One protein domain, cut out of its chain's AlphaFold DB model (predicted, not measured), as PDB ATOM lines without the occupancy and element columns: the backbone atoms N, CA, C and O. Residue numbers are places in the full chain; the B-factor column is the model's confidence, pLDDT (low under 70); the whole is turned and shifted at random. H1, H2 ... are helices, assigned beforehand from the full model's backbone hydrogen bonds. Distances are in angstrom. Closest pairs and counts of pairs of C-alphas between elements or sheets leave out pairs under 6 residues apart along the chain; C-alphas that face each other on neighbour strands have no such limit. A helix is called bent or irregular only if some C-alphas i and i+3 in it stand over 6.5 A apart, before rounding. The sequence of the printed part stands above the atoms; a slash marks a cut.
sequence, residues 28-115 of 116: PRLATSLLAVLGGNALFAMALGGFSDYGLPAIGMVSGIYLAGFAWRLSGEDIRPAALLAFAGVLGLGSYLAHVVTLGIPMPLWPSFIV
ATOM      1  N   PRO A  28     162.142 122.017 209.794       81.69
ATOM      2  CA  PRO A  28     163.255 121.587 208.944       81.69
ATOM      3  C   PRO A  28     163.876 120.266 209.415       81.69
ATOM      4  O   PRO A  28     164.190 119.415 208.593       81.69
ATOM      5  N   ARG A  29     163.957 120.039 210.734       80.81
ATOM      6  CA  ARG A  29     164.429 118.764 211.301       80.81
ATOM      7  C   ARG A  29     163.525 117.587 210.931       80.81
ATOM      8  O   ARG A  29     164.032 116.560 210.515       80.81
ATOM      9  N   LEU A  30     162.204 117.761 211.022       83.25
ATOM     10  CA  LEU A  30     161.242 116.717 210.658       83.25
ATOM     11  C   LEU A  30     161.316 116.400 209.159       83.25
ATOM     12  O   LEU A  30     161.297 115.234 208.783       83.25
ATOM     13  N   ALA A  31     161.447 117.422 208.309       84.19
ATOM     14  CA  ALA A  31     161.620 117.235 206.872       84.19
ATOM     15  C   ALA A  31     162.897 116.444 206.549       84.19
ATOM     16  O   ALA A  31     162.850 115.513 205.749       84.19
ATOM     17  N   THR A  32     164.021 116.759 207.203       85.00
ATOM     18  CA  THR A  32     165.266 115.995 207.053       85.00
ATOM     19  C   THR A  32     165.098 114.552 207.519       85.00
ATOM     20  O   THR A  32     165.506 113.649 206.796       85.00
ATOM     21  N   SER A  33     164.456 114.310 208.667       87.00
ATOM     22  CA  SER A  33     164.205 112.950 209.156       87.00
ATOM     23  C   SER A  33     163.334 112.144 208.196       87.00
ATOM     24  O   SER A  33     163.676 111.013 207.860       87.00
ATOM     25  N   LEU A  34     162.256 112.744 207.688       87.94
ATOM     26  CA  LEU A  34     161.379 112.117 206.703       87.94
ATOM     27  C   LEU A  34     162.132 111.793 205.410       87.94
ATOM     28  O   LEU A  34     162.046 110.667 204.929       87.94
ATOM     29  N   LEU A  35     162.906 112.740 204.873       88.56
ATOM     30  CA  LEU A  35     163.691 112.528 203.655       88.56
ATOM     31  C   LEU A  35     164.792 111.482 203.842       88.56
ATOM     32  O   LEU A  35     165.027 110.689 202.936       88.56
ATOM     33  N   ALA A  36     165.440 111.438 205.005       89.44
ATOM     34  CA  ALA A  36     166.454 110.438 205.323       89.44
ATOM     35  C   ALA A  36     165.856 109.022 205.393       89.44
ATOM     36  O   ALA A  36     166.422 108.084 204.829       89.44
ATOM     37  N   VAL A  37     164.684 108.864 206.018       89.62
ATOM     38  CA  VAL A  37     163.972 107.577 206.084       89.62
ATOM     39  C   VAL A  37     163.479 107.140 204.705       89.62
ATOM     40  O   VAL A  37     163.730 106.006 204.290       89.62
ATOM     41  N   LEU A  38     162.837 108.049 203.964       91.19
ATOM     42  CA  LEU A  38     162.347 107.780 202.611       91.19
ATOM     43  C   LEU A  38     163.503 107.440 201.659       91.19
ATOM     44  O   LEU A  38     163.418 106.480 200.898       91.19
ATOM     45  N   GLY A  39     164.598 108.195 201.750       90.94
ATOM     46  CA  GLY A  39     165.818 107.981 200.980       90.94
ATOM     47  C   GLY A  39     166.474 106.643 201.299       90.94
ATOM     48  O   GLY A  39     166.834 105.918 200.380       90.94
ATOM     49  N   GLY A  40     166.558 106.257 202.575       91.06
ATOM     50  CA  GLY A  40     167.069 104.941 202.968       91.06
ATOM     51  C   GLY A  40     166.240 103.787 202.402       91.06
ATOM     52  O   GLY A  40     166.803 102.833 201.870       91.06
ATOM     53  N   ASN A  41     164.910 103.908 202.421       90.25
ATOM     54  CA  ASN A  41     164.018 102.917 201.809       90.25
ATOM     55  C   ASN A  41     164.161 102.868 200.282       90.25
ATOM     56  O   ASN A  41     164.170 101.786 199.696       90.25
ATOM     57  N   ALA A  42     164.306 104.021 199.628       89.50
ATOM     58  CA  ALA A  42     164.540 104.088 198.190       89.50
ATOM     59  C   ALA A  42     165.887 103.451 197.807       89.50
ATOM     60  O   ALA A  42     165.945 102.667 196.862       89.50
ATOM     61  N   LEU A  43     166.949 103.719 198.574       90.06
ATOM     62  CA  LEU A  43     168.262 103.094 198.399       90.06
ATOM     63  C   LEU A  43     168.199 101.577 198.594       90.06
ATOM     64  O   LEU A  43     168.806 100.841 197.819       90.06
ATOM     65  N   PHE A  44     167.433 101.097 199.576       88.88
ATOM     66  CA  PHE A  44     167.198  99.667 199.771       88.88
ATOM     67  C   PHE A  44     166.503  99.027 198.563       88.88
ATOM     68  O   PHE A  44     166.944  97.994 198.061       88.88
ATOM     69  N   ALA A  45     165.440  99.659 198.061       85.69
ATOM     70  CA  ALA A  45     164.720  99.184 196.886       85.69
ATOM     71  C   ALA A  45     165.613  99.173 195.635       85.69
ATOM     72  O   ALA A  45     165.610  98.198 194.885       85.69
ATOM     73  N   MET A  46     166.428 100.213 195.434       86.19
ATOM     74  CA  MET A  46     167.432 100.252 194.366       86.19
ATOM     75  C   MET A  46     168.455  99.123 194.514       86.19
ATOM     76  O   MET A  46     168.767  98.456 193.531       86.19
ATOM     77  N   ALA A  47     168.922  98.854 195.738       86.06
ATOM     78  CA  ALA A  47     169.903  97.808 196.012       86.06
ATOM     79  C   ALA A  47     169.414  96.400 195.638       86.06
ATOM     80  O   ALA A  47     170.196  95.580 195.156       86.06
ATOM     81  N   LEU A  48     168.114  96.140 195.808       83.94
ATOM     82  CA  LEU A  48     167.464  94.884 195.427       83.94
ATOM     83  C   LEU A  48     167.158  94.763 193.925       83.94
ATOM     84  O   LEU A  48     166.680  93.716 193.497       83.94
ATOM     85  N   GLY A  49     167.435  95.796 193.126       81.25
ATOM     86  CA  GLY A  49     167.158  95.799 191.688       81.25
ATOM     87  C   GLY A  49     165.890  96.554 191.286       81.25
ATOM     88  O   GLY A  49     165.422  96.387 190.166       81.25
ATOM     89  N   GLY A  50     165.348  97.433 192.137       79.31
ATOM     90  CA  GLY A  50     164.201  98.283 191.787       79.31
ATOM     91  C   GLY A  50     164.447  99.225 190.597       79.31
ATOM     92  O   GLY A  50     163.495  99.716 190.004       79.31
ATOM     93  N   PHE A  51     165.714  99.452 190.234       76.38
ATOM     94  CA  PHE A  51     166.141 100.197 189.041       76.38
ATOM     95  C   PHE A  51     166.880  99.317 188.016       76.38
ATOM     96  O   PHE A  51     167.568  99.840 187.138       76.38
ATOM     97  N   SER A  52     166.739  97.988 188.095       69.38
ATOM     98  CA  SER A  52     167.412  97.066 187.169       69.38
ATOM     99  C   SER A  52     167.019  97.311 185.707       69.38
ATOM    100  O   SER A  52     167.845  97.106 184.821       69.38
ATOM    101  N   ASP A  53     165.813  97.828 185.452       68.19
ATOM    102  CA  ASP A  53     165.331  98.185 184.108       68.19
ATOM    103  C   ASP A  53     166.095  99.368 183.479       68.19
ATOM    104  O   ASP A  53     166.142  99.505 182.260       68.19
ATOM    105  N   TYR A  54     166.744 100.205 184.299       72.25
ATOM    106  CA  TYR A  54     167.601 101.314 183.857       72.25
ATOM    107  C   TYR A  54     169.083 100.915 183.743       72.25
ATOM    108  O   TYR A  54     169.947 101.775 183.572       72.25
ATOM    109  N   GLY A  55     169.397  99.618 183.840       65.81
ATOM    110  CA  GLY A  55     170.753  99.089 183.696       65.81
ATOM    111  C   GLY A  55     171.616  99.188 184.956       65.81
ATOM    112  O   GLY A  55     172.815  98.925 184.880       65.81
ATOM    113  N   LEU A  56     171.041  99.547 186.111       71.19
ATOM    114  CA  LEU A  56     171.763  99.495 187.381       71.19
ATOM    115  C   LEU A  56     171.735  98.064 187.944       71.19
ATOM    116  O   LEU A  56     170.657  97.551 188.248       71.19
ATOM    117  N   PRO A  57     172.898  97.422 188.129       70.56
ATOM    118  CA  PRO A  57     172.971  96.082 188.692       70.56
ATOM    119  C   PRO A  57     172.530  96.064 190.158       70.56
ATOM    120  O   PRO A  57     172.858  96.959 190.942       70.56
ATOM    121  N   ALA A  58     171.815  95.005 190.536       78.81
ATOM    122  CA  ALA A  58     171.436  94.769 191.919       78.81
ATOM    123  C   ALA A  58     172.692  94.508 192.767       78.81
ATOM    124  O   ALA A  58     173.395  93.508 192.611       78.81
ATOM    125  N   ILE A  59     172.968  95.422 193.694       82.50
ATOM    126  CA  ILE A  59     174.071  95.311 194.659       82.50
ATOM    127  C   ILE A  59     173.741  94.360 195.823       82.50
ATOM    128  O   ILE A  59     174.628  94.014 196.603       82.50
ATOM    129  N   GLY A  60     172.493  93.900 195.925       82.44
ATOM    130  CA  GLY A  60     172.072  92.808 196.797       82.44
ATOM    131  C   GLY A  60     171.506  93.244 198.151       82.44
ATOM    132  O   GLY A  60     171.682  94.370 198.615       82.44
ATOM    133  N   MET A  61     170.810  92.316 198.804       82.69
ATOM    134  CA  MET A  61     170.072  92.551 200.046       82.69
ATOM    135  C   MET A  61     170.970  93.007 201.197       82.69
ATOM    136  O   MET A  61     170.624  93.946 201.909       82.69
ATOM    137  N   VAL A  62     172.132  92.371 201.377       83.62
ATOM    138  CA  VAL A  62     173.034  92.686 202.493       83.62
ATOM    139  C   VAL A  62     173.553  94.118 202.373       83.62
ATOM    140  O   VAL A  62     173.451  94.885 203.328       83.62
ATOM    141  N   SER A  63     174.043  94.508 201.191       84.25
ATOM    142  CA  SER A  63     174.527  95.871 200.943       84.25
ATOM    143  C   SER A  63     173.402  96.904 201.076       84.25
ATOM    144  O   SER A  63     173.611  97.956 201.680       84.25
ATOM    145  N   GLY A  64     172.189  96.566 200.625       87.50
ATOM    146  CA  GLY A  64     170.993  97.380 200.813       87.50
ATOM    147  C   GLY A  64     170.689  97.676 202.283       87.50
ATOM    148  O   GLY A  64     170.422  98.828 202.618       87.50
ATOM    149  N   ILE A  65     170.757  96.673 203.170       88.44
ATOM    150  CA  ILE A  65     170.493  96.856 204.612       88.44
ATOM    151  C   ILE A  65     171.495  97.845 205.220       88.44
ATOM    152  O   ILE A  65     171.104  98.733 205.978       88.44
ATOM    153  N   TYR A  66     172.778  97.736 204.861       87.56
ATOM    154  CA  TYR A  66     173.787  98.692 205.318       87.56
ATOM    155  C   TYR A  66     173.507 100.103 204.790       87.56
ATOM    156  O   TYR A  66     173.494 101.047 205.578       87.56
ATOM    157  N   LEU A  67     173.241 100.257 203.489       88.31
ATOM    158  CA  LEU A  67     172.968 101.559 202.870       88.31
ATOM    159  C   LEU A  67     171.755 102.256 203.493       88.31
ATOM    160  O   LEU A  67     171.843 103.430 203.852       88.31
ATOM    161  N   ALA A  68     170.652 101.530 203.670       88.81
ATOM    162  CA  ALA A  68     169.448 102.050 204.308       88.81
ATOM    163  C   ALA A  68     169.714 102.442 205.763       88.81
ATOM    164  O   ALA A  68     169.378 103.547 206.181       88.81
ATOM    165  N   GLY A  69     170.412 101.581 206.504       88.31
ATOM    166  CA  GLY A  69     170.809 101.833 207.881       88.31
ATOM    167  C   GLY A  69     171.657 103.095 208.046       88.31
ATOM    168  O   GLY A  69     171.429 103.880 208.963       88.31
ATOM    169  N   PHE A  70     172.616 103.331 207.148       86.50
ATOM    170  CA  PHE A  70     173.408 104.561 207.152       86.50
ATOM    171  C   PHE A  70     172.581 105.783 206.752       86.50
ATOM    172  O   PHE A  70     172.728 106.826 207.384       86.50
ATOM    173  N   ALA A  71     171.687 105.659 205.769       87.62
ATOM    174  CA  ALA A  71     170.788 106.738 205.372       87.62
ATOM    175  C   ALA A  71     169.853 107.158 206.517       87.62
ATOM    176  O   ALA A  71     169.684 108.348 206.769       87.62
ATOM    177  N   TRP A  72     169.316 106.206 207.282       86.44
ATOM    178  CA  TRP A  72     168.452 106.498 208.428       86.44
ATOM    179  C   TRP A  72     169.176 107.219 209.559       86.44
ATOM    180  O   TRP A  72     168.561 108.030 210.245       86.44
ATOM    181  N   ARG A  73     170.492 107.042 209.711       84.31
ATOM    182  CA  ARG A  73     171.276 107.809 210.696       84.31
ATOM    183  C   ARG A  73     171.304 109.306 210.397       84.31
ATOM    184  O   ARG A  73     171.427 110.102 211.323       84.31
ATOM    185  N   LEU A  74     171.124 109.713 209.137       82.25
ATOM    186  CA  LEU A  74     170.985 111.130 208.783       82.25
ATOM    187  C   LEU A  74     169.665 111.732 209.287       82.25
ATOM    188  O   LEU A  74     169.530 112.952 209.309       82.25
ATOM    189  N   SER A  75     168.703 110.911 209.727       81.19
ATOM    190  CA  SER A  75     167.444 111.397 210.294       81.19
ATOM    191  C   SER A  75     167.591 112.019 211.688       81.19
ATOM    192  O   SER A  75     166.639 112.624 212.178       81.19
ATOM    193  N   GLY A  76     168.771 111.913 212.309       70.75
ATOM    194  CA  GLY A  76     169.018 112.362 213.681       70.75
ATOM    195  C   GLY A  76     168.810 111.270 214.732       70.75
ATOM    196  O   GLY A  76     168.895 111.560 215.923       70.75
ATOM    197  N   GLU A  77     168.559 110.025 214.321       70.69
ATOM    198  CA  GLU A  77     168.624 108.879 215.223       70.69
ATOM    199  C   GLU A  77     170.085 108.572 215.588       70.69
ATOM    200  O   GLU A  77     170.897 108.210 214.730       70.69
ATOM    201  N   ASP A  78     170.415 108.678 216.879       68.06
ATOM    202  CA  ASP A  78     171.725 108.337 217.457       68.06
ATOM    203  C   ASP A  78     171.959 106.813 217.495       68.06
ATOM    204  O   ASP A  78     172.244 106.197 218.527       68.06
ATOM    205  N   ILE A  79     171.855 106.157 216.343       73.00
ATOM    206  CA  ILE A  79     172.249 104.760 216.209       73.00
ATOM    207  C   ILE A  79     173.775 104.721 216.181       73.00
ATOM    208  O   ILE A  79     174.430 105.319 215.320       73.00
ATOM    209  N   ARG A  80     174.369 103.990 217.126       82.38
ATOM    210  CA  ARG A  80     175.818 103.766 217.149       82.38
ATOM    211  C   ARG A  80     176.227 102.962 215.907       82.38
ATOM    212  O   ARG A  80     175.592 101.947 215.623       82.38
ATOM    213  N   PRO A  81     177.320 103.330 215.213       79.81
ATOM    214  CA  PRO A  81     177.756 102.632 214.002       79.81
ATOM    215  C   PRO A  81     177.994 101.139 214.257       79.81
ATOM    216  O   PRO A  81     177.589 100.308 213.458       79.81
ATOM    217  N   ALA A  82     178.581 100.794 215.406       82.56
ATOM    218  CA  ALA A  82     178.825  99.406 215.791       82.56
ATOM    219  C   ALA A  82     177.528  98.599 215.988       82.56
ATOM    220  O   ALA A  82     177.460  97.440 215.588       82.56
ATOM    221  N   ALA A  83     176.489  99.217 216.562       84.12
ATOM    222  CA  ALA A  83     175.191  98.569 216.728       84.12
ATOM    223  C   ALA A  83     174.513  98.354 215.370       84.12
ATOM    224  O   ALA A  83     174.009  97.267 215.116       84.12
ATOM    225  N   LEU A  84     174.574  99.351 214.477       85.56
ATOM    226  CA  LEU A  84     174.054  99.223 213.116       85.56
ATOM    227  C   LEU A  84     174.720  98.062 212.366       85.56
ATOM    228  O   LEU A  84     174.029  97.266 211.741       85.56
ATOM    229  N   LEU A  85     176.048  97.949 212.461       84.94
ATOM    230  CA  LEU A  85     176.797  96.875 211.810       84.94
ATOM    231  C   LEU A  85     176.386  95.493 212.336       84.94
ATOM    232  O   LEU A  85     176.161  94.578 211.548       84.94
ATOM    233  N   ALA A  86     176.235  95.353 213.656       87.94
ATOM    234  CA  ALA A  86     175.788  94.103 214.266       87.94
ATOM    235  C   ALA A  86     174.349  93.744 213.854       87.94
ATOM    236  O   ALA A  86     174.095  92.610 213.449       87.94
ATOM    237  N   PHE A  87     173.422  94.707 213.892       87.06
ATOM    238  CA  PHE A  87     172.034  94.506 213.464       87.06
ATOM    239  C   PHE A  87     171.945  94.109 211.992       87.06
ATOM    240  O   PHE A  87     171.286  93.122 211.674       87.06
ATOM    241  N   ALA A  88     172.631  94.833 211.108       85.44
ATOM    242  CA  ALA A  88     172.665  94.532 209.682       85.44
ATOM    243  C   ALA A  88     173.264  93.146 209.405       85.44
ATOM    244  O   ALA A  88     172.744  92.412 208.567       85.44
ATOM    245  N   GLY A  89     174.303  92.755 210.151       86.12
ATOM    246  CA  GLY A  89     174.884  91.416 210.093       86.12
ATOM    247  C   GLY A  89     173.877  90.325 210.458       86.12
ATOM    248  O   GLY A  89     173.681  89.393 209.683       86.12
ATOM    249  N   VAL A  90     173.187  90.463 211.594       90.06
ATOM    250  CA  VAL A  90     172.173  89.490 212.040       90.06
ATOM    251  C   VAL A  90     170.988  89.432 211.073       90.06
ATOM    252  O   VAL A  90     170.545  88.342 210.724       90.06
ATOM    253  N   LEU A  91     170.500  90.578 210.594       86.81
ATOM    254  CA  LEU A  91     169.405  90.654 209.620       86.81
ATOM    255  C   LEU A  91     169.783  90.043 208.271       86.81
ATOM    256  O   LEU A  91     168.988  89.300 207.696       86.81
ATOM    257  N   GLY A  92     170.986  90.325 207.771       84.38
ATOM    258  CA  GLY A  92     171.483  89.754 206.522       84.38
ATOM    259  C   GLY A  92     171.633  88.238 206.620       84.38
ATOM    260  O   GLY A  92     171.139  87.512 205.757       84.38
ATOM    261  N   LEU A  93     172.236  87.748 207.710       85.88
ATOM    262  CA  LEU A  93     172.423  86.316 207.941       85.88
ATOM    263  C   LEU A  93     171.086  85.591 208.161       85.88
ATOM    264  O   LEU A  93     170.844  84.537 207.577       85.88
ATOM    265  N   GLY A  94     170.188  86.174 208.959       84.31
ATOM    266  CA  GLY A  94     168.846  85.640 209.192       84.31
ATOM    267  C   GLY A  94     168.020  85.582 207.909       84.31
ATOM    268  O   GLY A  94     167.358  84.583 207.645       84.31
ATOM    269  N   SER A  95     168.128  86.604 207.057       82.25
ATOM    270  CA  SER A  95     167.456  86.616 205.754       82.25
ATOM    271  C   SER A  95     168.014  85.561 204.801       82.25
ATOM    272  O   SER A  95     167.238  84.948 204.071       82.25
ATOM    273  N   TYR A  96     169.327  85.303 204.832       79.38
ATOM    274  CA  TYR A  96     169.951  84.218 204.070       79.38
ATOM    275  C   TYR A  96     169.411  82.849 204.497       79.38
ATOM    276  O   TYR A  96     168.966  82.067 203.657       79.38
ATOM    277  N   LEU A  97     169.376  82.577 205.803       82.88
ATOM    278  CA  LEU A  97     168.856  81.317 206.339       82.88
ATOM    279  C   LEU A  97     167.359  81.138 206.035       82.88
ATOM    280  O   LEU A  97     166.928  80.065 205.614       82.88
ATOM    281  N   ALA A  98     166.563  82.196 206.188       83.19
ATOM    282  CA  ALA A  98     165.135  82.145 205.900       83.19
ATOM    283  C   ALA A  98     164.858  81.838 204.418       83.19
ATOM    284  O   ALA A  98     164.034  80.985 204.102       83.19
ATOM    285  N   HIS A  99     165.562  82.483 203.490       72.81
ATOM    286  CA  HIS A  99     165.203  82.383 202.076       72.81
ATOM    287  C   HIS A  99     165.928  81.275 201.327       72.81
ATOM    288  O   HIS A  99     165.298  80.574 200.541       72.81
ATOM    289  N   VAL A 100     167.220  81.075 201.591       76.06
ATOM    290  CA  VAL A 100     168.016  80.056 200.895       76.06
ATOM    291  C   VAL A 100     167.815  78.693 201.535       76.06
ATOM    292  O   VAL A 100     167.528  77.728 200.838       76.06
ATOM    293  N   VAL A 101     167.939  78.610 202.863       74.88
ATOM    294  CA  VAL A 101     167.924  77.319 203.568       74.88
ATOM    295  C   VAL A 101     166.500  76.835 203.824       74.88
ATOM    296  O   VAL A 101     166.231  75.648 203.679       74.88
ATOM    297  N   THR A 102     165.579  77.735 204.179       79.25
ATOM    298  CA  THR A 102     164.210  77.330 204.550       79.25
ATOM    299  C   THR A 102     163.277  77.262 203.341       79.25
ATOM    300  O   THR A 102     162.476  76.338 203.239       79.25
ATOM    301  N   LEU A 103     163.368  78.237 202.429       79.19
ATOM    302  CA  LEU A 103     162.421  78.390 201.316       79.19
ATOM    303  C   LEU A 103     163.006  78.035 199.939       79.19
ATOM    304  O   LEU A 103     162.244  77.878 198.991       79.19
ATOM    305  N   GLY A 104     164.332  77.902 199.809       71.44
ATOM    306  CA  GLY A 104     164.997  77.571 198.542       71.44
ATOM    307  C   GLY A 104     164.855  78.631 197.440       71.44
ATOM    308  O   GLY A 104     165.018  78.310 196.265       71.44
ATOM    309  N   ILE A 105     164.533  79.883 197.782       75.06
ATOM    310  CA  ILE A 105     164.279  80.955 196.808       75.06
ATOM    311  C   ILE A 105     165.576  81.745 196.560       75.06
ATOM    312  O   ILE A 105     166.134  82.296 197.517       75.06
ATOM    313  N   PRO A 106     166.050  81.871 195.302       64.00
ATOM    314  CA  PRO A 106     167.222  82.674 194.980       64.00
ATOM    315  C   PRO A 106     166.848  84.157 195.016       64.00
ATOM    316  O   PRO A 106     166.391  84.731 194.031       64.00
ATOM    317  N   MET A 107     167.018  84.792 196.173       67.31
ATOM    318  CA  MET A 107     167.007  86.249 196.245       67.31
ATOM    319  C   MET A 107     168.386  86.828 195.920       67.31
ATOM    320  O   MET A 107     169.398  86.188 196.219       67.31
ATOM    321  N   PRO A 108     168.448  88.048 195.354       69.69
ATOM    322  CA  PRO A 108     169.699  88.762 195.130       69.69
ATOM    323  C   PRO A 108     170.305  89.162 196.485       69.69
ATOM    324  O   PRO A 108     170.085  90.251 197.007       69.69
ATOM    325  N   LEU A 109     171.019  88.228 197.110       69.44
ATOM    326  CA  LEU A 109     171.633  88.389 198.430       69.44
ATOM    327  C   LEU A 109     172.964  89.129 198.337       69.44
ATOM    328  O   LEU A 109     173.276  89.970 199.182       69.44
ATOM    329  N   TRP A 110     173.711  88.810 197.285       66.06
ATOM    330  CA  TRP A 110     175.033  89.333 196.998       66.06
ATOM    331  C   TRP A 110     174.979  90.282 195.801       66.06
ATOM    332  O   TRP A 110     174.077  90.151 194.969       66.06
ATOM    333  N   PRO A 111     175.932  91.220 195.696       63.28
ATOM    334  CA  PRO A 111     176.076  92.032 194.500       63.28
ATOM    335  C   PRO A 111     176.233  91.123 193.287       63.28
ATOM    336  O   PRO A 111     177.065  90.211 193.309       63.28
ATOM    337  N   SER A 112     175.485  91.391 192.219       63.47
ATOM    338  CA  SER A 112     175.614  90.638 190.964       63.47
ATOM    339  C   SER A 112     177.052  90.654 190.430       63.47
ATOM    340  O   SER A 112     177.508  89.667 189.871       63.47
ATOM    341  N   PHE A 113     177.819  91.705 190.736       58.72
ATOM    342  CA  PHE A 113     179.249  91.817 190.426       58.72
ATOM    343  C   PHE A 113     180.143  90.706 191.001       58.72
ATOM    344  O   PHE A 113     181.243  90.502 190.499       58.72
ATOM    345  N   ILE A 114     179.723  90.035 192.079       58.22
ATOM    346  CA  ILE A 114     180.499  88.966 192.731       58.22
ATOM    347  C   ILE A 114     180.053  87.585 192.227       58.22
ATOM    348  O   ILE A 114     180.812  86.623 192.310       58.22
ATOM    349  N   VAL A 115     178.826  87.481 191.710       57.25
ATOM    350  CA  VAL A 115     178.191  86.205 191.345       57.25
ATOM    351  C   VAL A 115     178.322  85.893 189.844       57.25
ATOM    352  O   VAL A 115     178.258  84.718 189.485       57.25
TER     353      VAL A 115
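This is residues 28 to 115 of the 116 residues of an uncharacterized protein of Acidovorax antarcticus (UniProt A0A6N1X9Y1). The longest helix, H3, runs side by side with the shorter H2, and H2 with H1, making a thin up-and-down row of three helices with H2 in the middle. A long loop, residues 48 to 60, joins H1 to H2, and the small helix H4 is set apart from the row. The printed part has 88 residues, with four named helices in the order H1, H2, H3, H4 and no named strand; the class is all helix. It is only just compact, close to loose, with a radius of gyration of the C-alphas of 14.1 A, and spans 44 by 32 by 20 A.

H3 is residues 81 to 102, 30.2 A long, from C-alpha 81 at (177.756, 102.632, 214.002). It is neither bent nor irregular, but only just: C-alphas 98 and 101 are 6.0 A apart. H2 is residues 61 to 73, 18.6 A long. H1 is residues 28 to 47, 27.9 A long, from C-alpha 28 at (163.255, 121.587, 208.944). H4, residues 112 to 115, measures 5.1 A and ends with C-alpha 115 at (178.191, 86.205, 191.345).

H3 touches H2 with residues 84 to 92 alone; the closest C-alphas, of Gly 92 and Val 62, are 5.2 A apart. This hairpin has a shallow tilt of 30 degrees, opposite ways. H2 and H1 form another hairpin, touching at a shallow tilt of 7 degrees, opposite ways; their closest C-alphas, of Ala 68 and Gly 40, are 4.0 A apart. H1 and H3 are apart, and H4 is apart from H1, H2 and H3. Every O i to N i+4 pair is within hydrogen-bond range in H1 and H2, and 17 of 18 in H3; H4 is too short for such a pair.

The C-alphas of Pro 28 and Gly 104, the two farthest apart, are 45.3 A apart. The printed part has no cut. The link from H1 to H2 is long, with 13 residues. The mean pLDDT of the printed part is 80.4; residues 52 to 53, 55, 78 and 106 to 115 are under 70.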